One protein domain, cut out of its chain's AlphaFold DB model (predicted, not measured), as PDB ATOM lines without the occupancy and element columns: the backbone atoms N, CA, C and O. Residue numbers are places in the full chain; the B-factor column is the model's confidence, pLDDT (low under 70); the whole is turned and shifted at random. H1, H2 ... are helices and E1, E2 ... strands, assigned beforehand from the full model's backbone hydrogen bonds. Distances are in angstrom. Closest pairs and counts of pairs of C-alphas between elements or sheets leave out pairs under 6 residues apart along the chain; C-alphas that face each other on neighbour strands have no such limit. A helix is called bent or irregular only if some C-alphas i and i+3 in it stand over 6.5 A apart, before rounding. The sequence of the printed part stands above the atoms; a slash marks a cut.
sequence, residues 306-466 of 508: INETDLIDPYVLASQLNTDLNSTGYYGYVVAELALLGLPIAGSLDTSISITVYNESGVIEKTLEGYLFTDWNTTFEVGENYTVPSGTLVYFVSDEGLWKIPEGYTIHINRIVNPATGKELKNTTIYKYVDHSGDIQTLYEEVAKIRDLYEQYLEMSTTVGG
ATOM      1  N   ILE A 306     184.441 185.941  68.842       87.19
ATOM      2  CA  ILE A 306     183.975 185.179  70.008       87.19
ATOM      3  C   ILE A 306     182.473 184.905  69.828       87.19
ATOM      4  O   ILE A 306     181.736 185.807  69.417       87.19
ATOM      5  N   ASN A 307     181.994 183.695  70.132       88.44
ATOM      6  CA  ASN A 307     180.556 183.416  70.208       88.44
ATOM      7  C   ASN A 307     180.088 183.416  71.662       88.44
ATOM      8  O   ASN A 307     180.840 183.082  72.574       88.44
ATOM      9  N   GLU A 308     178.813 183.732  71.887       86.81
ATOM     10  CA  GLU A 308     178.221 183.688  73.230       86.81
ATOM     11  C   GLU A 308     178.339 182.292  73.870       86.81
ATOM     12  O   GLU A 308     178.586 182.175  75.066       86.81
ATOM     13  N   THR A 309     178.239 181.230  73.065       88.06
ATOM     14  CA  THR A 309     178.383 179.834  73.513       88.06
ATOM     15  C   THR A 309     179.786 179.481  73.996       88.06
ATOM     16  O   THR A 309     179.956 178.459  74.652       88.06
ATOM     17  N   ASP A 310     180.786 180.299  73.663       84.62
ATOM     18  CA  ASP A 310     182.172 180.096  74.085       84.62
ATOM     19  C   ASP A 310     182.436 180.711  75.471       84.62
ATOM     20  O   ASP A 310     183.495 180.494  76.058       84.62
ATOM     21  N   LEU A 311     181.480 181.482  76.006       89.62
ATOM     22  CA  LEU A 311     181.616 182.168  77.283       89.62
ATOM     23  C   LEU A 311     181.323 181.224  78.454       89.62
ATOM     24  O   LEU A 311     180.172 180.889  78.736       89.62
ATOM     25  N   ILE A 312     182.368 180.878  79.199       92.06
ATOM     26  CA  ILE A 312     182.250 180.213  80.499       92.06
ATOM     27  C   ILE A 312     182.187 181.273  81.595       92.06
ATOM     28  O   ILE A 312     183.022 182.176  81.630       92.06
ATOM     29  N   ASP A 313     181.204 181.157  82.488       91.12
ATOM     30  CA  ASP A 313     181.087 182.018  83.665       91.12
ATOM     31  C   ASP A 313     182.134 181.604  84.719       91.12
ATOM     32  O   ASP A 313     182.004 180.526  85.315       91.12
ATOM     33  N   PRO A 314     183.159 182.436  84.994       91.25
ATOM     34  CA  PRO A 314     184.199 182.093  85.963       91.25
ATOM     35  C   PRO A 314     183.665 181.952  87.393       91.25
ATOM     36  O   PRO A 314     184.277 181.264  88.212       91.25
ATOM     37  N   TYR A 315     182.544 182.601  87.724       89.12
ATOM     38  CA  TYR A 315     181.915 182.490  89.039       89.12
ATOM     39  C   TYR A 315     181.226 181.139  89.208       89.12
ATOM     40  O   TYR A 315     181.424 180.461  90.215       89.12
ATOM     41  N   VAL A 316     180.460 180.715  88.201       88.81
ATOM     42  CA  VAL A 316     179.801 179.400  88.208       88.81
ATOM     43  C   VAL A 316     180.836 178.282  88.261       88.81
ATOM     44  O   VAL A 316     180.703 177.382  89.089       88.81
ATOM     45  N   LEU A 317     181.887 178.367  87.436       88.94
ATOM     46  CA  LEU A 317     182.967 177.381  87.427       88.94
ATOM     47  C   LEU A 317     183.624 177.259  88.806       88.94
ATOM     48  O   LEU A 317     183.725 176.163  89.350       88.94
ATOM     49  N   ALA A 318     184.011 178.383  89.404       87.81
ATOM     50  CA  ALA A 318     184.614 178.386  90.729       87.81
ATOM     51  C   ALA A 318     183.667 177.836  91.814       87.81
ATOM     52  O   ALA A 318     184.087 177.066  92.674       87.81
ATOM     53  N   SER A 319     182.375 178.180  91.757       86.19
ATOM     54  CA  SER A 319     181.375 177.643  92.686       86.19
ATOM     55  C   SER A 319     181.226 176.125  92.562       86.19
ATOM     56  O   SER A 319     181.012 175.444  93.569       86.19
ATOM     57  N   GLN A 320     181.304 175.597  91.341       86.69
ATOM     58  CA  GLN A 320     181.225 174.165  91.076       86.69
ATOM     59  C   GLN A 320     182.475 173.446  91.591       86.69
ATOM     60  O   GLN A 320     182.342 172.511  92.375       86.69
ATOM     61  N   LEU A 321     183.667 173.957  91.269       86.25
ATOM     62  CA  LEU A 321     184.945 173.443  91.776       86.25
ATOM     63  C   LEU A 321     184.969 173.354  93.302       86.25
ATOM     64  O   LEU A 321     185.288 172.303  93.857       86.25
ATOM     65  N   ASN A 322     184.547 174.421  93.981       83.06
ATOM     66  CA  ASN A 322     184.482 174.441  95.436       83.06
ATOM     67  C   ASN A 322     183.466 173.415  95.972       83.06
ATOM     68  O   ASN A 322     183.715 172.739  96.970       83.06
ATOM     69  N   THR A 323     182.308 173.265  95.323       83.31
ATOM     70  CA  THR A 323     181.297 172.264  95.719       83.31
ATOM     71  C   THR A 323     181.834 170.838  95.570       83.31
ATOM     72  O   THR A 323     181.666 170.007  96.468       83.31
ATOM     73  N   ASP A 324     182.536 170.560  94.477       82.44
ATOM     74  CA  ASP A 324     183.107 169.246  94.196       82.44
ATOM     75  C   ASP A 324     184.280 168.928  95.127       82.44
ATOM     76  O   ASP A 324     184.380 167.815  95.651       82.44
ATOM     77  N   LEU A 325     185.120 169.919  95.431       80.38
ATOM     78  CA  LEU A 325     186.175 169.792  96.429       80.38
ATOM     79  C   LEU A 325     185.603 169.449  97.805       80.38
ATOM     80  O   LEU A 325     186.070 168.516  98.455       80.38
ATOM     81  N   ASN A 326     184.561 170.168  98.233       75.12
ATOM     82  CA  ASN A 326     183.895 169.934  99.514       75.12
ATOM     83  C   ASN A 326     183.230 168.554  99.603       75.12
ATOM     84  O   ASN A 326     183.171 167.974 100.686       75.12
ATOM     85  N   SER A 327     182.709 168.035  98.490       78.06
ATOM     86  CA  SER A 327     181.994 166.755  98.475       78.06
ATOM     87  C   SER A 327     182.911 165.541  98.328       78.06
ATOM     88  O   SER A 327     182.624 164.491  98.902       78.06
ATOM     89  N   THR A 328     184.020 165.669  97.599       78.56
ATOM     90  CA  THR A 328     184.915 164.542  97.278       78.56
ATOM     91  C   THR A 328     186.229 164.551  98.056       78.56
ATOM     92  O   THR A 328     186.849 163.502  98.215       78.56
ATOM     93  N   GLY A 329     186.694 165.724  98.501       72.81
ATOM     94  CA  GLY A 329     188.048 165.916  99.019       72.81
ATOM     95  C   GLY A 329     189.155 165.750  97.969       72.81
ATOM     96  O   GLY A 329     190.325 165.655  98.336       72.81
ATOM     97  N   TYR A 330     188.821 165.681  96.675       78.31
ATOM     98  CA  TYR A 330     189.807 165.468  95.619       78.31
ATOM     99  C   TYR A 330     190.587 166.754  95.308       78.31
ATOM    100  O   TYR A 330     190.034 167.736  94.813       78.31
ATOM    101  N   TYR A 331     191.902 166.728  95.538       78.19
ATOM    102  CA  TYR A 331     192.785 167.886  95.355       78.19
ATOM    103  C   TYR A 331     192.912 168.372  93.905       78.19
ATOM    104  O   TYR A 331     193.357 169.493  93.695       78.19
ATOM    105  N   GLY A 332     192.473 167.613  92.895       80.56
ATOM    106  CA  GLY A 332     192.416 168.141  91.526       80.56
ATOM    107  C   GLY A 332     191.509 169.369  91.396       80.56
ATOM    108  O   GLY A 332     191.781 170.248  90.583       80.56
ATOM    109  N   TYR A 333     190.493 169.501  92.256       84.31
ATOM    110  CA  TYR A 333     189.656 170.699  92.285       84.31
ATOM    111  C   TYR A 333     190.408 171.920  92.837       84.31
ATOM    112  O   TYR A 333     190.290 172.996  92.265       84.31
ATOM    113  N   VAL A 334     191.279 171.747  93.843       85.62
ATOM    114  CA  VAL A 334     192.205 172.798  94.329       85.62
ATOM    115  C   VAL A 334     193.108 173.291  93.196       85.62
ATOM    116  O   VAL A 334     193.330 174.491  93.053       85.62
ATOM    117  N   VAL A 335     193.617 172.375  92.365       90.19
ATOM    118  CA  VAL A 335     194.475 172.707  91.213       90.19
ATOM    119  C   VAL A 335     193.707 173.583  90.221       90.19
ATOM    120  O   VAL A 335     194.192 174.643  89.828       90.19
ATOM    121  N   ALA A 336     192.483 173.193  89.866       91.44
ATOM    122  CA  ALA A 336     191.641 173.981  88.971       91.44
ATOM    123  C   ALA A 336     191.252 175.345  89.572       91.44
ATOM    124  O   ALA A 336     191.245 176.341  88.854       91.44
ATOM    125  N   GLU A 337     191.001 175.436  90.881       90.25
ATOM    126  CA  GLU A 337     190.727 176.710  91.558       90.25
ATOM    127  C   GLU A 337     191.939 177.657  91.548       90.25
ATOM    128  O   GLU A 337     191.784 178.850  91.279       90.25
ATOM    129  N   LEU A 338     193.153 177.152  91.793       91.38
ATOM    130  CA  LEU A 338     194.384 177.951  91.700       91.38
ATOM    131  C   LEU A 338     194.653 178.407  90.260       91.38
ATOM    132  O   LEU A 338     195.007 179.566  90.029       91.38
ATOM    133  N   ALA A 339     194.434 177.523  89.288       93.88
ATOM    134  CA  ALA A 339     194.534 177.856  87.872       93.88
ATOM    135  C   ALA A 339     193.499 178.922  87.461       93.88
ATOM    136  O   ALA A 339     193.834 179.848  86.718       93.88
ATOM    137  N   LEU A 340     192.275 178.848  87.997       92.81
ATOM    138  CA  LEU A 340     191.202 179.825  87.791       92.81
ATOM    139  C   LEU A 340     191.491 181.174  88.460       92.81
ATOM    140  O   LEU A 340     191.159 182.224  87.911       92.81
ATOM    141  N   LEU A 341     192.161 181.170  89.614       91.25
ATOM    142  CA  LEU A 341     192.723 182.390  90.190       91.25
ATOM    143  C   LEU A 341     193.797 182.998  89.282       91.25
ATOM    144  O   LEU A 341     194.098 184.175  89.419       91.25
ATOM    145  N   GLY A 342     194.347 182.241  88.335       92.06
ATOM    146  CA  GLY A 342     195.349 182.701  87.380       92.06
ATOM    147  C   GLY A 342     196.781 182.434  87.820       92.06
ATOM    148  O   GLY A 342     197.691 183.037  87.243       92.06
ATOM    149  N   LEU A 343     196.990 181.559  88.814       92.50
ATOM    150  CA  LEU A 343     198.323 181.055  89.122       92.50
ATOM    151  C   LEU A 343     198.802 180.207  87.936       92.50
ATOM    152  O   LEU A 343     198.079 179.301  87.511       92.50
ATOM    153  N   PRO A 344     199.999 180.472  87.393       95.06
ATOM    154  CA  PRO A 344     200.528 179.649  86.321       95.06
ATOM    155  C   PRO A 344     200.943 178.269  86.847       95.06
ATOM    156  O   PRO A 344     201.426 178.142  87.972       95.06
ATOM    157  N   ILE A 345     200.757 177.244  86.021       96.06
ATOM    158  CA  ILE A 345     201.040 175.836  86.319       96.06
ATOM    159  C   ILE A 345     202.133 175.319  85.383       96.06
ATOM    160  O   ILE A 345     202.179 175.694  84.215       96.06
ATOM    161  N   ALA A 346     203.025 174.463  85.866       96.31
ATOM    162  CA  ALA A 346     203.991 173.767  85.026       96.31
ATOM    163  C   ALA A 346     203.290 172.625  84.271       96.31
ATOM    164  O   ALA A 346     202.987 171.579  84.839       96.31
ATOM    165  N   GLY A 347     203.049 172.826  82.979       93.38
ATOM    166  CA  GLY A 347     202.254 171.949  82.124       93.38
ATOM    167  C   GLY A 347     200.835 172.444  82.006       93.38
ATOM    168  O   GLY A 347     200.616 173.584  81.631       93.38
ATOM    169  N   SER A 348     199.871 171.589  82.295       92.50
ATOM    170  CA  SER A 348     198.451 171.924  82.296       92.50
ATOM    171  C   SER A 348     197.760 171.103  83.397       92.50
ATOM    172  O   SER A 348     198.442 170.398  84.148       92.50
ATOM    173  N   LEU A 349     196.435 171.169  83.542       91.31
ATOM    174  CA  LEU A 349     195.703 170.312  84.484       91.31
ATOM    175  C   LEU A 349     195.855 168.817  84.150       91.31
ATOM    176  O   LEU A 349     195.640 167.962  85.007       91.31
ATOM    177  N   ASP A 350     196.278 168.497  82.928       89.38
ATOM    178  CA  ASP A 350     196.607 167.148  82.478       89.38
ATOM    179  C   ASP A 350     198.062 166.726  82.754       89.38
ATOM    180  O   ASP A 350     198.512 165.714  82.221       89.38
ATOM    181  N   THR A 351     198.837 167.500  83.517       92.56
ATOM    182  CA  THR A 351     200.263 167.240  83.743       92.56
ATOM    183  C   THR A 351     200.566 167.161  85.236       92.56
ATOM    184  O   THR A 351     200.510 168.160  85.947       92.56
ATOM    185  N   SER A 352     200.940 165.970  85.705       93.62
ATOM    186  CA  SER A 352     201.447 165.734  87.059       93.62
ATOM    187  C   SER A 352     202.973 165.638  87.043       93.62
ATOM    188  O   SER A 352     203.578 165.112  86.104       93.62
ATOM    189  N   ILE A 353     203.609 166.134  88.096       96.56
ATOM    190  CA  ILE A 353     205.053 166.142  88.296       96.56
ATOM    191  C   ILE A 353     205.358 165.433  89.615       96.56
ATOM    192  O   ILE A 353     204.673 165.632  90.613       96.56
ATOM    193  N   SER A 354     206.409 164.617  89.641       97.12
ATOM    194  CA  SER A 354     207.036 164.163  90.880       97.12
ATOM    195  C   SER A 354     208.316 164.950  91.109       97.12
ATOM    196  O   SER A 354     209.170 165.007  90.221       97.12
ATOM    197  N   ILE A 355     208.458 165.533  92.297       97.25
ATOM    198  CA  ILE A 355     209.619 166.336  92.676       97.25
ATOM    199  C   ILE A 355     210.249 165.851  93.975       97.25
ATOM    200  O   ILE A 355     209.563 165.332  94.853       97.25
ATOM    201  N   THR A 356     211.552 166.072  94.120       97.44
ATOM    202  CA  THR A 356     212.250 165.991  95.409       97.44
ATOM    203  C   THR A 356     212.728 167.383  95.793       97.44
ATOM    204  O   THR A 356     213.426 168.036  95.021       97.44
ATOM    205  N   VAL A 357     212.330 167.846  96.972       95.50
ATOM    206  CA  VAL A 357     212.667 169.159  97.513       95.50
ATOM    207  C   VAL A 357     213.831 169.019  98.485       95.50
ATOM    208  O   VAL A 357     213.793 168.204  99.411       95.50
ATOM    209  N   TYR A 358     214.855 169.834  98.270       94.38
ATOM    210  CA  TYR A 358     216.043 169.948  99.098       94.38
ATOM    211  C   TYR A 358     216.075 171.334  99.725       94.38
ATOM    212  O   TYR A 358     215.838 172.334  99.042       94.38
ATOM    213  N   ASN A 359     216.413 171.396 101.008       91.81
ATOM    214  CA  ASN A 359     216.667 172.671 101.665       91.81
ATOM    215  C   ASN A 359     217.979 173.312 101.194       91.81
ATOM    216  O   ASN A 359     218.765 172.702 100.469       91.81
ATOM    217  N   GLU A 360     218.246 174.535 101.651       89.88
ATOM    218  CA  GLU A 360     219.462 175.287 101.299       89.88
ATOM    219  C   GLU A 360     220.769 174.548 101.657       89.88
ATOM    220  O   GLU A 360     221.819 174.812 101.078       89.88
ATOM    221  N   SER A 361     220.719 173.596 102.598       91.31
ATOM    222  CA  SER A 361     221.862 172.757 102.986       91.31
ATOM    223  C   SER A 361     222.021 171.501 102.117       91.31
ATOM    224  O   SER A 361     222.896 170.678 102.389       91.31
ATOM    225  N   GLY A 362     221.175 171.317 101.099       90.31
ATOM    226  CA  GLY A 362     221.169 170.144 100.226       90.31
ATOM    227  C   GLY A 362     220.596 168.882 100.877       90.31
ATOM    228  O   GLY A 362     220.802 167.781 100.367       90.31
ATOM    229  N   VAL A 363     219.892 169.007 102.006       92.19
ATOM    230  CA  VAL A 363     219.230 167.879 102.670       92.19
ATOM    231  C   VAL A 363     217.844 167.701 102.066       92.19
ATOM    232  O   VAL A 363     217.093 168.670 101.953       92.19
ATOM    233  N   ILE A 364     217.506 166.462 101.693       89.75
ATOM    234  CA  ILE A 364     216.154 166.112 101.245       89.75
ATOM    235  C   ILE A 364     215.184 166.425 102.371       89.75
ATOM    236  O   ILE A 364     215.301 165.880 103.469       89.75
ATOM    237  N   GLU A 365     214.204 167.259 102.071       86.44
ATOM    238  CA  GLU A 365     213.119 167.536 102.991       86.44
ATOM    239  C   GLU A 365     211.895 166.695 102.655       86.44
ATOM    240  O   GLU A 365     211.279 166.111 103.548       86.44
ATOM    241  N   LYS A 366     211.552 166.595 101.363       89.50
ATOM    242  CA  LYS A 366     210.351 165.875 100.940       89.50
ATOM    243  C   LYS A 366     210.377 165.442  99.480       89.50
ATOM    244  O   LYS A 366     210.948 166.124  98.638       89.50
ATOM    245  N   THR A 367     209.680 164.354  99.175       92.31
ATOM    246  CA  THR A 367     209.308 163.981  97.806       92.31
ATOM    247  C   THR A 367     207.799 164.123  97.668       92.31
ATOM    248  O   THR A 367     207.062 163.644  98.525       92.31
ATOM    249  N   LEU A 368     207.351 164.811  96.621       90.88
ATOM    250  CA  LEU A 368     205.945 165.118  96.367       90.88
ATOM    251  C   LEU A 368     205.558 164.648  94.962       90.88
ATOM    252  O   LEU A 368     206.384 164.655  94.050       90.88
ATOM    253  N   GLU A 369     204.298 164.263  94.782       92.94
ATOM    254  CA  GLU A 369     203.696 163.983  93.477       92.94
ATOM    255  C   GLU A 369     202.389 164.767  93.352       92.94
ATOM    256  O   GLU A 369     201.594 164.808  94.293       92.94
ATOM    257  N   GLY A 370     202.197 165.451  92.225       93.81
ATOM    258  CA  GLY A 370     201.069 166.354  92.030       93.81
ATOM    259  C   GLY A 370     201.385 167.497  91.069       93.81
ATOM    260  O   GLY A 370     202.012 167.282  90.039       93.81
ATOM    261  N   TYR A 371     200.942 168.713  91.379       95.00
ATOM    262  CA  TYR A 371     200.941 169.836  90.438       95.00
ATOM    263  C   TYR A 371     201.793 170.996  90.944       95.00
ATOM    264  O   TYR A 371     201.606 171.473  92.063       95.00
ATOM    265  N   LEU A 372     202.709 171.474  90.101       96.31
ATOM    266  CA  LEU A 372     203.602 172.590  90.402       96.31
ATOM    267  C   LEU A 372     203.024 173.893  89.837       96.31
ATOM    268  O   LEU A 372     202.862 174.025  88.628       96.31
ATOM    269  N   PHE A 373     202.768 174.866  90.703       95.69
ATOM    270  CA  PHE A 373     202.357 176.223  90.350       95.69
ATOM    271  C   PHE A 373     203.507 177.193  90.565       95.69
ATOM    272  O   PHE A 373     204.096 177.232  91.646       95.69
ATOM    273  N   THR A 374     203.824 178.000  89.559       95.50
ATOM    274  CA  THR A 374     204.885 178.995  89.684       95.50
ATOM    275  C   THR A 374     204.823 180.065  88.606       95.50
ATOM    276  O   THR A 374     204.438 179.793  87.474       95.50
ATOM    277  N   ASP A 375     205.250 181.282  88.938       93.25
ATOM    278  CA  ASP A 375     205.544 182.337  87.959       93.25
ATOM    279  C   ASP A 375     206.966 182.287  87.402       93.25
ATOM    280  O   ASP A 375     207.370 183.154  86.621       93.25
ATOM    281  N   TRP A 376     207.723 181.246  87.748       94.56
ATOM    282  CA  TRP A 376     209.026 181.008  87.169       94.56
ATOM    283  C   TRP A 376     208.898 180.657  85.688       94.56
ATOM    284  O   TRP A 376     208.623 179.518  85.322       94.56
ATOM    285  N   ASN A 377     209.153 181.638  84.823       92.06
ATOM    286  CA  ASN A 377     209.155 181.451  83.376       92.06
ATOM    287  C   ASN A 377     210.357 180.599  82.914       92.06
ATOM    288  O   ASN A 377     211.371 181.127  82.455       92.06
ATOM    289  N   THR A 378     210.252 179.281  83.086       94.88
ATOM    290  CA  THR A 378     211.261 178.283  82.720       94.88
ATOM    291  C   THR A 378     210.616 177.018  82.145       94.88
ATOM    292  O   THR A 378     209.406 176.805  82.252       94.88
ATOM    293  N   THR A 379     211.447 176.170  81.543       97.25
ATOM    294  CA  THR A 379     211.106 174.795  81.171       97.25
ATOM    295  C   THR A 379     211.663 173.856  82.238       97.25
ATOM    296  O   THR A 379     212.861 173.896  82.528       97.25
ATOM    297  N   PHE A 380     210.807 173.015  82.812       97.94
ATOM    298  CA  PHE A 380     211.193 171.984  83.773       97.94
ATOM    299  C   PHE A 380     211.453 170.669  83.045       97.94
ATOM    300  O   PHE A 380     210.556 170.153  82.381       97.94
ATOM    301  N   GLU A 381     212.662 170.127  83.163       98.44
ATOM    302  CA  GLU A 381     213.098 168.894  82.506       98.44
ATOM    303  C   GLU A 381     213.326 167.782  83.531       98.44
ATOM    304  O   GLU A 381     213.817 168.022  84.635       98.44
ATOM    305  N   VAL A 382     212.958 166.552  83.170       98.31
ATOM    306  CA  VAL A 382     213.164 165.379  84.028       98.31
ATOM    307  C   VAL A 382     214.659 165.143  84.250       98.31
ATOM    308  O   VAL A 382     215.429 165.081  83.295       98.31
ATOM    309  N   GLY A 383     215.050 164.944  85.508       98.00
ATOM    310  CA  GLY A 383     216.433 164.719  85.926       98.00
ATOM    311  C   GLY A 383     217.204 165.992  86.281       98.00
ATOM    312  O   GLY A 383     218.320 165.891  86.789       98.00
ATOM    313  N   GLU A 384     216.620 167.174  86.083       98.44
ATOM    314  CA  GLU A 384     217.282 168.448  86.366       98.44
ATOM    315  C   GLU A 384     216.965 168.987  87.770       98.44
ATOM    316  O   GLU A 384     215.982 168.603  88.415       98.44
ATOM    317  N   ASN A 385     217.839 169.872  88.257       98.00
ATOM    318  CA  ASN A 385     217.712 170.565  89.539       98.00
ATOM    319  C   ASN A 385     217.448 172.058  89.324       98.00
ATOM    320  O   ASN A 385     218.156 172.719  88.569       98.00
ATOM    321  N   TYR A 386     216.486 172.600  90.064       97.81
ATOM    322  CA  TYR A 386     216.047 173.987  89.961       97.81
ATOM    323  C   TYR A 386     216.049 174.643  91.338       97.81
ATOM    324  O   TYR A 386     215.260 174.272  92.201       97.81
ATOM    325  N   THR A 387     216.918 175.628  91.557       97.44
ATOM    326  CA  THR A 387     216.909 176.419  92.796       97.44
ATOM    327  C   THR A 387     215.924 177.573  92.678       97.44
ATOM    328  O   THR A 387     216.074 178.400  91.779       97.44
ATOM    329  N   VAL A 388     214.945 177.639  93.583       96.38
ATOM    330  CA  VAL A 388     213.885 178.653  93.584       96.38
ATOM    331  C   VAL A 388     214.503 180.057  93.665       96.38
ATOM    332  O   VAL A 388     215.153 180.370  94.670       96.38
ATOM    333  N   PRO A 389     214.332 180.911  92.634       96.56
ATOM    334  CA  PRO A 389     214.884 182.258  92.634       96.56
ATOM    335  C   PRO A 389     214.214 183.144  93.683       96.56
ATOM    336  O   PRO A 389     213.076 182.911  94.089       96.56
ATOM    337  N   SER A 390     214.912 184.204  94.091       94.69
ATOM    338  CA  SER A 390     214.319 185.182  94.999       94.69
ATOM    339  C   SER A 390     213.191 185.964  94.321       94.69
ATOM    340  O   SER A 390     213.318 186.367  93.163       94.69
ATOM    341  N   GLY A 391     212.095 186.181  95.045       91.06
ATOM    342  CA  GLY A 391     210.859 186.794  94.575       91.06
ATOM    343  C   GLY A 391     209.953 185.874  93.755       91.06
ATOM    344  O   GLY A 391     208.883 186.323  93.349       91.06
ATOM    345  N   THR A 392     210.352 184.623  93.505       92.44
ATOM    346  CA  THR A 392     209.563 183.668  92.721       92.44
ATOM    347  C   THR A 392     208.559 182.943  93.601       92.44
ATOM    348  O   THR A 392     208.880 182.410  94.663       92.44
ATOM    349  N   LEU A 393     207.330 182.862  93.113       92.06
ATOM    350  CA  LEU A 393     206.261 182.130  93.756       92.06
ATOM    351  C   LEU A 393     206.323 180.667  93.324       92.06
ATOM    352  O   LEU A 393     206.229 180.372  92.135       92.06
ATOM    353  N   VAL A 394     206.469 179.744  94.275       93.94
ATOM    354  CA  VAL A 394     206.438 178.304  93.996       93.94
ATOM    355  C   VAL A 394     205.518 177.597  94.975       93.94
ATOM    356  O   VAL A 394     205.762 177.559  96.182       93.94
ATOM    357  N   TYR A 395     204.464 177.011  94.428       93.44
ATOM    358  CA  TYR A 395     203.492 176.208  95.144       93.44
ATOM    359  C   TYR A 395     203.419 174.807  94.555       93.44
ATOM    360  O   TYR A 395     203.558 174.620  93.352       93.44
ATOM    361  N   PHE A 396     203.160 173.819  95.398       93.19
ATOM    362  CA  PHE A 396     202.969 172.444  94.974       93.19
ATOM    363  C   PHE A 396     201.706 171.872  95.605       93.19
ATOM    364  O   PHE A 396     201.560 171.903  96.825       93.19
ATOM    365  N   VAL A 397     200.787 171.365  94.790       90.69
ATOM    366  CA  VAL A 397     199.569 170.692  95.254       90.69
ATOM    367  C   VAL A 397     199.789 169.190  95.165       90.69
ATOM    368  O   VAL A 397     199.967 168.673  94.065       90.69
ATOM    369  N   SER A 398     199.742 168.497  96.298       88.25
ATOM    370  CA  SER A 398     199.723 167.034  96.375       88.25
ATOM    371  C   SER A 398     198.478 166.540  97.115       88.25
ATOM    372  O   SER A 398     197.672 167.326  97.616       88.25
ATOM    373  N   ASP A 399     198.321 165.223  97.208       81.06
ATOM    374  CA  ASP A 399     197.333 164.565  98.071       81.06
ATOM    375  C   ASP A 399     197.510 164.894  99.568       81.06
ATOM    376  O   ASP A 399     196.561 164.823 100.350       81.06
ATOM    377  N   GLU A 400     198.717 165.296  99.963       80.62
ATOM    378  CA  GLU A 400     199.032 165.765 101.313       80.62
ATOM    379  C   GLU A 400     198.670 167.241 101.560       80.62
ATOM    380  O   GLU A 400     198.711 167.690 102.708       80.62
ATOM    381  N   GLY A 401     198.327 168.005 100.518       82.12
ATOM    382  CA  GLY A 401     197.922 169.409 100.621       82.12
ATOM    383  C   GLY A 401     198.690 170.361  99.705       82.12
ATOM    384  O   GLY A 401     199.341 169.957  98.743       82.12
ATOM    385  N   LEU A 402     198.598 171.656 100.013       85.38
ATOM    386  CA  LEU A 402     199.303 172.732  99.316       85.38
ATOM    387  C   LEU A 402     200.589 173.070 100.069       85.38
ATOM    388  O   LEU A 402     200.582 173.339 101.270       85.38
ATOM    389  N   TRP A 403     201.690 173.115  99.340       87.88
ATOM    390  CA  TRP A 403     203.019 173.386  99.863       87.88
ATOM    391  C   TRP A 403     203.546 174.657  99.223       87.88
ATOM    392  O   TRP A 403     203.528 174.764  98.001       87.88
ATOM    393  N   LYS A 404     204.035 175.607 100.021       90.50
ATOM    394  CA  LYS A 404     204.856 176.706  99.501       90.50
ATOM    395  C   LYS A 404     206.315 176.269  99.567       90.50
ATOM    396  O   LYS A 404     206.795 175.946 100.651       90.50
ATOM    397  N   ILE A 405     207.009 176.258  98.432       92.44
ATOM    398  CA  ILE A 405     208.443 175.952  98.378       92.44
ATOM    399  C   ILE A 405     209.203 177.279  98.537       92.44
ATOM    400  O   ILE A 405     209.010 178.170  97.707       92.44
ATOM    401  N   PRO A 406     210.006 177.464  99.604       91.56
ATOM    402  CA  PRO A 406     210.668 178.741  99.858       91.56
ATOM    403  C   PRO A 406     211.746 179.076  98.819       91.56
ATOM    404  O   PRO A 406     212.290 178.202  98.145       91.56
ATOM    405  N   GLU A 407     212.094 180.357  98.735       92.94
ATOM    406  CA  GLU A 407     213.254 180.823  97.969       92.94
ATOM    407  C   GLU A 407     214.537 180.130  98.459       92.94
ATOM    408  O   GLU A 407     214.672 179.839  99.645       92.94
ATOM    409  N   GLY A 408     215.475 179.844  97.554       94.56
ATOM    410  CA  GLY A 408     216.743 179.178  97.883       94.56
ATOM    411  C   GLY A 408     216.679 177.649  97.978       94.56
ATOM    412  O   GLY A 408     217.717 176.997  97.869       94.56
ATOM    413  N   TYR A 409     215.488 177.060  98.096       95.81
ATOM    414  CA  TYR A 409     215.304 175.608  98.039       95.81
ATOM    415  C   TYR A 409     215.573 175.066  96.634       95.81
ATOM    416  O   TYR A 409     215.319 175.745  95.640       95.81
ATOM    417  N   THR A 410     216.046 173.822  96.537       97.50
ATOM    418  CA  THR A 410     216.248 173.137  95.252       97.50
ATOM    419  C   THR A 410     215.158 172.101  95.016       97.50
ATOM    420  O   THR A 410     214.846 171.292  95.884       97.50
ATOM    421  N   ILE A 411     214.597 172.107  93.813       97.62
ATOM    422  CA  ILE A 411     213.595 171.161  93.336       97.62
ATOM    423  C   ILE A 411     214.251 170.283  92.272       97.62
ATOM    424  O   ILE A 411     214.679 170.781  91.233       97.62
ATOM    425  N   HIS A 412     214.312 168.980  92.518       98.31
ATOM    426  CA  HIS A 412     214.695 167.988  91.521       98.31
ATOM    427  C   HIS A 412     213.451 167.413  90.853       98.31
ATOM    428  O   HIS A 412     212.540 166.960  91.550       98.31
ATOM    429  N   ILE A 413     213.404 167.408  89.522       98.38
ATOM    430  CA  ILE A 413     212.269 166.863  88.768       98.38
ATOM    431  C   ILE A 413     212.483 165.364  88.547       98.38
ATOM    432  O   ILE A 413     213.238 164.957  87.668       98.38
ATOM    433  N   ASN A 414     211.793 164.526  89.321       97.81
ATOM    434  CA  ASN A 414     211.922 163.071  89.223       97.81
ATOM    435  C   ASN A 414     211.201 162.519  87.985       97.81
ATOM    436  O   ASN A 414     211.698 161.615  87.318       97.81
ATOM    437  N   ARG A 415     209.985 163.016  87.720       97.31
ATOM    438  CA  ARG A 415     209.096 162.507  86.664       97.31
ATOM    439  C   ARG A 415     208.079 163.566  86.259       97.31
ATOM    440  O   ARG A 415     207.601 164.300  87.116       97.31
ATOM    441  N   ILE A 416     207.698 163.590  84.986       97.56
ATOM    442  CA  ILE A 416     206.552 164.352  84.472       97.56
ATOM    443  C   ILE A 416     205.659 163.370  83.711       97.56
ATOM    444  O   ILE A 416     206.153 162.620  82.866       97.56
ATOM    445  N   VAL A 417     204.363 163.336  84.012       94.50
ATOM    446  CA  VAL A 417     203.419 162.362  83.446       94.50
ATOM    447  C   VAL A 417     202.062 163.001  83.180       94.50
ATOM    448  O   VAL A 417     201.582 163.807  83.973       94.50
ATOM    449  N   ASN A 418     201.412 162.604  82.088       89.44
ATOM    450  CA  ASN A 418     199.992 162.883  81.906       89.44
ATOM    451  C   ASN A 418     199.173 161.818  82.668       89.44
ATOM    452  O   ASN A 418     199.261 160.637  82.316       89.44
ATOM    453  N   PRO A 419     198.400 162.177  83.711       82.88
ATOM    454  CA  PRO A 419     197.769 161.206  84.596       82.88
ATOM    455  C   PRO A 419     196.618 160.449  83.920       82.88
ATOM    456  O   PRO A 419     196.317 159.333  84.333       82.88
ATOM    457  N   ALA A 420     196.008 161.004  82.866       81.00
ATOM    458  CA  ALA A 420     194.947 160.337  82.112       81.00
ATOM    459  C   ALA A 420     195.490 159.218  81.204       81.00
ATOM    460  O   ALA A 420     194.865 158.171  81.051       81.00
ATOM    461  N   THR A 421     196.667 159.422  80.605       86.94
ATOM    462  CA  THR A 421     197.261 158.487  79.629       86.94
ATOM    463  C   THR A 421     198.400 157.639  80.193       86.94
ATOM    464  O   THR A 421     198.788 156.648  79.575       86.94
ATOM    465  N   GLY A 422     198.982 158.036  81.328       87.56
ATOM    466  CA  GLY A 422     200.203 157.448  81.885       87.56
ATOM    467  C   GLY A 422     201.466 157.734  81.064       87.56
ATOM    468  O   GLY A 422     202.522 157.171  81.347       87.56
ATOM    469  N   LYS A 423     201.383 158.584  80.031       93.56
ATOM    470  CA  LYS A 423     202.519 158.906  79.165       93.56
ATOM    471  C   LYS A 423     203.493 159.831  79.891       93.56
ATOM    472  O   LYS A 423     203.118 160.927  80.303       93.56
ATOM    473  N   GLU A 424     204.750 159.412  79.982       95.69
ATOM    474  CA  GLU A 424     205.828 160.251  80.505       95.69
ATOM    475  C   GLU A 424     206.231 161.339  79.499       95.69
ATOM    476  O   GLU A 424     206.311 161.114  78.285       95.69
ATOM    477  N   LEU A 425     206.498 162.531  80.026       96.69
ATOM    478  CA  LEU A 425     206.988 163.689  79.292       96.69
ATOM    479  C   LEU A 425     208.441 163.953  79.688       96.69
ATOM    480  O   LEU A 425     208.838 163.742  80.830       96.69
ATOM    481  N   LYS A 426     209.251 164.429  78.737       97.56
ATOM    482  CA  LYS A 426     210.654 164.783  79.009       97.56
ATOM    483  C   LYS A 426     210.786 166.122  79.722       97.56
ATOM    484  O   LYS A 426     211.718 166.318  80.492       97.56
ATOM    485  N   ASN A 427     209.877 167.040  79.418       97.50
ATOM    486  CA  ASN A 427     209.852 168.370  79.980       97.50
ATOM    487  C   ASN A 427     208.431 168.935  79.989       97.50
ATOM    488  O   ASN A 427     207.514 168.353  79.404       97.50
ATOM    489  N   THR A 428     208.270 170.061  80.670       96.94
ATOM    490  CA  THR A 428     207.049 170.852  80.671       96.94
ATOM    491  C   THR A 428     207.362 172.343  80.787       96.94
ATOM    492  O   THR A 428     208.394 172.730  81.336       96.94
ATOM    493  N   THR A 429     206.478 173.185  80.265       96.25
ATOM    494  CA  THR A 429     206.580 174.652  80.319       96.25
ATOM    495  C   THR A 429     205.445 175.229  81.145       96.25
ATOM    496  O   THR A 429     204.429 174.575  81.346       96.25
ATOM    497  N   ILE A 430     205.570 176.478  81.579       96.31
ATOM    498  CA  ILE A 430     204.482 177.156  82.283       96.31
ATOM    499  C   ILE A 430     203.291 177.439  81.361       96.31
ATOM    500  O   ILE A 430     203.454 177.965  80.260       96.31
ATOM    501  N   TYR A 431     202.087 177.164  81.854       95.38
ATOM    502  CA  TYR A 431     200.819 177.539  81.248       95.38
ATOM    503  C   TYR A 431     199.979 178.359  82.219       95.38
ATOM    504  O   TYR A 431     200.016 178.175  83.435       95.38
ATOM    505  N   LYS A 432     199.201 179.290  81.674       94.62
ATOM    506  CA  LYS A 432     198.366 180.208  82.448       94.62
ATOM    507  C   LYS A 432     196.981 180.267  81.824       94.62
ATOM    508  O   LYS A 432     196.846 180.757  80.702       94.62
ATOM    509  N   TYR A 433     195.982 179.789  82.565       93.62
ATOM    510  CA  TYR A 433     194.588 179.717  82.114       93.62
ATOM    511  C   TYR A 433     193.863 181.058  82.203       93.62
ATOM    512  O   TYR A 433     193.074 181.399  81.327       93.62
ATOM    513  N   VAL A 434     194.141 181.839  83.249       90.62
ATOM    514  CA  VAL A 434     193.469 183.121  83.483       90.62
ATOM    515  C   VAL A 434     194.483 184.244  83.483       90.62
ATOM    516  O   VAL A 434     195.338 184.326  84.364       90.62
ATOM    517  N   ASP A 435     194.373 185.122  82.491       88.31
ATOM    518  CA  ASP A 435     195.290 186.234  82.282       88.31
ATOM    519  C   ASP A 435     194.554 187.538  81.946       88.31
ATOM    520  O   ASP A 435     193.372 187.555  81.577       88.31
ATOM    521  N   HIS A 436     195.264 188.650  82.105       90.12
ATOM    522  CA  HIS A 436     194.847 189.950  81.614       90.12
ATOM    523  C   HIS A 436     196.045 190.712  81.051       90.12
ATOM    524  O   HIS A 436     196.837 191.287  81.794       90.12
ATOM    525  N   SER A 437     196.132 190.761  79.723       87.88
ATOM    526  CA  SER A 437     197.187 191.500  79.016       87.88
ATOM    527  C   SER A 437     196.900 193.004  78.878       87.88
ATOM    528  O   SER A 437     197.795 193.787  78.565       87.88
ATOM    529  N   GLY A 438     195.638 193.417  79.051       89.19
ATOM    530  CA  GLY A 438     195.149 194.744  78.657       89.19
ATOM    531  C   GLY A 438     194.992 194.928  77.139       89.19
ATOM    532  O   GLY A 438     194.370 195.901  76.709       89.19
ATOM    533  N   ASP A 439     195.482 193.988  76.326       90.62
ATOM    534  CA  ASP A 439     195.337 193.984  74.874       90.62
ATOM    535  C   ASP A 439     194.066 193.242  74.455       90.62
ATOM    536  O   ASP A 439     193.920 192.026  74.601       90.62
ATOM    537  N   ILE A 440     193.149 193.997  73.862       90.81
ATOM    538  CA  ILE A 440     191.884 193.491  73.342       90.81
ATOM    539  C   ILE A 440     192.053 192.427  72.246       90.81
ATOM    540  O   ILE A 440     191.161 191.603  72.083       90.81
ATOM    541  N   GLN A 441     193.173 192.409  71.513       90.75
ATOM    542  CA  GLN A 441     193.414 191.387  70.486       90.75
ATOM    543  C   GLN A 441     193.625 189.994  71.088       90.75
ATOM    544  O   GLN A 441     193.308 188.997  70.450       90.75
ATOM    545  N   THR A 442     194.092 189.924  72.335       92.44
ATOM    546  CA  THR A 442     194.284 188.653  73.048       92.44
ATOM    547  C   THR A 442     193.007 188.136  73.713       92.44
ATOM    548  O   THR A 442     192.994 187.013  74.203       92.44
ATOM    549  N   LEU A 443     191.909 188.908  73.715       92.56
ATOM    550  CA  LEU A 443     190.689 188.544  74.445       92.56
ATOM    551  C   LEU A 443     190.097 187.206  73.982       92.56
ATOM    552  O   LEU A 443     189.599 186.444  74.806       92.56
ATOM    553  N   TYR A 444     190.172 186.906  72.683       92.12
ATOM    554  CA  TYR A 444     189.741 185.610  72.161       92.12
ATOM    555  C   TYR A 444     190.539 184.462  72.797       92.12
ATOM    556  O   TYR A 444     189.955 183.503  73.294       92.12
ATOM    557  N   GLU A 445     191.868 184.587  72.842       93.19
ATOM    558  CA  GLU A 445     192.752 183.585  73.444       93.19
ATOM    559  C   GLU A 445     192.525 183.465  74.956       93.19
ATOM    560  O   GLU A 445     192.504 182.363  75.493       93.19
ATOM    561  N   GLU A 446     192.316 184.584  75.652       93.50
ATOM    562  CA  GLU A 446     192.036 184.599  77.090       93.50
ATOM    563  C   GLU A 446     190.707 183.898  77.429       93.50
ATOM    564  O   GLU A 446     190.648 183.134  78.391       93.50
ATOM    565  N   VAL A 447     189.648 184.107  76.635       92.31
ATOM    566  CA  VAL A 447     188.366 183.391  76.795       92.31
ATOM    567  C   VAL A 447     188.531 181.906  76.466       92.31
ATOM    568  O   VAL A 447     188.051 181.055  77.216       92.31
ATOM    569  N   ALA A 448     189.256 181.584  75.391       93.00
ATOM    570  CA  ALA A 448     189.521 180.204  74.998       93.00
ATOM    571  C   ALA A 448     190.288 179.427  76.082       93.00
ATOM    572  O   ALA A 448     189.970 178.272  76.339       93.00
ATOM    573  N   LYS A 449     191.236 180.063  76.777       94.44
ATOM    574  CA  LYS A 449     191.972 179.442  77.888       94.44
ATOM    575  C   LYS A 449     191.094 179.136  79.105       94.44
ATOM    576  O   LYS A 449     191.273 178.099  79.733       94.44
ATOM    577  N   ILE A 450     190.118 179.983  79.436       93.19
ATOM    578  CA  ILE A 450     189.152 179.678  80.512       93.19
ATOM    579  C   ILE A 450     188.277 178.480  80.121       93.19
ATOM    580  O   ILE A 450     187.938 177.650  80.963       93.19
ATOM    581  N   ARG A 451     187.920 178.365  78.840       91.56
ATOM    582  CA  ARG A 451     187.200 177.199  78.330       91.56
ATOM    583  C   ARG A 451     188.048 175.930  78.384       91.56
ATOM    584  O   ARG A 451     187.554 174.914  78.850       91.56
ATOM    585  N   ASP A 452     189.309 176.007  77.976       93.44
ATOM    586  CA  ASP A 452     190.272 174.908  78.082       93.44
ATOM    587  C   ASP A 452     190.420 174.428  79.539       93.44
ATOM    588  O   ASP A 452     190.360 173.231  79.810       93.44
ATOM    589  N   LEU A 453     190.473 175.354  80.508       93.06
ATOM    590  CA  LEU A 453     190.429 175.011  81.936       93.06
ATOM    591  C   LEU A 453     189.185 174.189  82.292       93.06
ATOM    592  O   LEU A 453     189.283 173.184  82.994       93.06
ATOM    593  N   TYR A 454     188.013 174.634  81.830       90.69
ATOM    594  CA  TYR A 454     186.743 173.966  82.094       90.69
ATOM    595  C   TYR A 454     186.684 172.570  81.465       90.69
ATOM    596  O   TYR A 454     186.273 171.620  82.125       90.69
ATOM    597  N   GLU A 455     187.121 172.432  80.213       90.25
ATOM    598  CA  GLU A 455     187.147 171.156  79.494       90.25
ATOM    599  C   GLU A 455     188.080 170.154  80.187       90.25
ATOM    600  O   GLU A 455     187.657 169.039  80.497       90.25
ATOM    601  N   GLN A 456     189.294 170.571  80.559       89.50
ATOM    602  CA  GLN A 456     190.223 169.715  81.301       89.50
ATOM    603  C   GLN A 456     189.701 169.353  82.699       89.50
ATOM    604  O   GLN A 456     189.852 168.217  83.146       89.50
ATOM    605  N   TYR A 457     189.025 170.279  83.386       86.31
ATOM    606  CA  TYR A 457     188.340 169.978  84.646       86.31
ATOM    607  C   TYR A 457     187.269 168.887  84.468       86.31
ATOM    608  O   TYR A 457     187.206 167.952  85.273       86.31
ATOM    609  N   LEU A 458     186.451 168.957  83.409       84.00
ATOM    610  CA  LEU A 458     185.454 167.924  83.123       84.00
ATOM    611  C   LEU A 458     186.129 166.566  82.888       84.00
ATOM    612  O   LEU A 458     185.703 165.565  83.465       84.00
ATOM    613  N   GLU A 459     187.219 166.523  82.123       83.31
ATOM    614  CA  GLU A 459     187.988 165.294  81.893       83.31
ATOM    615  C   GLU A 459     188.562 164.710  83.195       83.31
ATOM    616  O   GLU A 459     188.408 163.510  83.463       83.31
ATOM    617  N   MET A 460     189.138 165.550  84.064       75.19
ATOM    618  CA  MET A 460     189.620 165.133  85.387       75.19
ATOM    619  C   MET A 460     188.492 164.542  86.236       75.19
ATOM    620  O   MET A 460     188.664 163.482  86.843       75.19
ATOM    621  N   SER A 461     187.318 165.182  86.242       69.69
ATOM    622  CA  SER A 461     186.160 164.721  87.015       69.69
ATOM    623  C   SER A 461     185.674 163.331  86.569       69.69
ATOM    624  O   SER A 461     185.294 162.500  87.396       69.69
ATOM    625  N   THR A 462     185.764 163.026  85.268       67.56
ATOM    626  CA  THR A 462     185.378 161.713  84.722       67.56
ATOM    627  C   THR A 462     186.414 160.620  84.994       67.56
ATOM    628  O   THR A 462     186.044 159.476  85.262       67.56
ATOM    629  N   THR A 463     187.705 160.963  84.989       60.62
ATOM    630  CA  THR A 463     188.810 160.004  85.166       60.62
ATOM    631  C   THR A 463     188.909 159.508  86.612       60.62
ATOM    632  O   THR A 463     189.162 158.331  86.867       60.62
ATOM    633  N   VAL A 464     188.636 160.383  87.581       50.72
ATOM    634  CA  VAL A 464     188.710 160.073  89.020       50.72
ATOM    635  C   VAL A 464     187.518 159.212  89.482       50.72
ATOM    636  O   VAL A 464     187.593 158.527  90.500       50.72
ATOM    637  N   GLY A 465     186.441 159.151  88.686       40.47
ATOM    638  CA  GLY A 465     185.238 158.343  88.928       40.47
ATOM    639  C   GLY A 465     185.318 156.865  88.510       40.47
ATOM    640  O   GLY A 465     184.310 156.159  88.593       40.47
ATOM    641  N   GLY A 466     186.486 156.368  88.087       30.61
ATOM    642  CA  GLY A 466     186.715 155.000  87.586       30.61
ATOM    643  C   GLY A 466     186.602 153.857  88.611       30.61
ATOM    644  O   GLY A 466     187.078 152.753  88.353       30.61
TER     645      GLY A 466
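AT A GLANCE: This is residues 306 to 466 of the 508 residues of an uncharacterized protein of Archaeoglobus profundus (strain DSM 5631 / JCM 9629 / NBRC 100127 / Av18) (UniProt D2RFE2). Two parts stand side by side: a strand lobe, in which a twisted six-strand sheet is partly covered on one face by the small sheet E3 and E8 with its strands crossed, and a bundle of three helices, H1, H2 and H3. H2 joins the two lobes, packing on E2 and E5 of the large sheet. The printed part has 161 residues, in the order H1 H2 E1 E2 E3 E4 E5 E6 E7 E8 H3. The large sheet, E4 E7 E1 E2 E5 E6, is antiparallel throughout, and the class is mixed, helices and strands. The whole is compact, with a radius of gyration of the C-alphas of 16.2 A and spans of 53, 40 and 27 A.

IN THESE COORDINATES: In the large sheet, E4 is residues 385 to 387, E7 residues 410 to 417 at 20.5 A, E1 residues 352 to 358 at 19.4 A, E2 residues 364 to 374 at 20.7 A, E5 residues 394 to 398 at 13.3 A and E6 residues 401 to 404. E2 bends by 102 degrees at residue 370. E3 is residues 379 to 381 and E8 residues 427 to 431. H1, residues 314 to 328, begins at C-alpha 314 (184.199, 182.093, 85.963) and is 20.9 A long. H2 is residues 332 to 341, 14.3 A. H3, residues 440 to 464, is 37.0 A and ends at C-alpha 464 (188.710, 160.073, 89.020); it is irregular, with C-alphas 441 and 444 7.0 A apart.

HOW THE PARTS SIT: E7 and E1 are antiparallel at 160 degrees, with N 354 and O 415 2.8 A apart, within hydrogen-bond range. E2 pairs with E1 over residues 364 to 370 in a hairpin, N 355 to O 368 being 2.9 A, and with E5 over residues 370 to 374, N 373 to O 395 being 2.8 A. The edge strands are E4, with N 386 and O 411 of E7 2.8 A apart, and E6, in a hairpin with E5, N 396 to O 403 being 2.8 A. E3 and E8 are antiparallel, N 380 to O 428 being 2.8 A; the two sheets form a sandwich, two sheets face to face, the parts that face each other 9.0 A centre to centre and the strands of the one at 85 degrees to those of the other. H2 is on the large sheet at a height over the sheet of 10.2 A, over E2 and E5; its closest C-alphas to E5 are Val 335 and Val 397, 6.8 A. H1, H2 and H3 form an up and down bundle, each running against the one before. H1 and H2, a helical hairpin, touch at a shallow tilt of 23 degrees, closest at the C-alphas of Leu 321 and Tyr 333, 5.5 A. H3 touches H2 with residues 450 to 460 alone, closest at the C-alphas of Ala 336 and Tyr 457, 6.8 A. H1 and H3 are close but not clearly touching, 7.4 A at the C-alphas of Leu 317 and Tyr 454. In H1 and H2 every O i to N i+4 pair is within hydrogen-bond range; in H3, 19 of 21.

THE WHOLE: The C-alphas farthest apart are those of Glu 308 and Ser 361, 53.9 A. The printed part has no cut and no long link. The mean pLDDT of the printed part is 89.7; residues 461 to 466 are under 70.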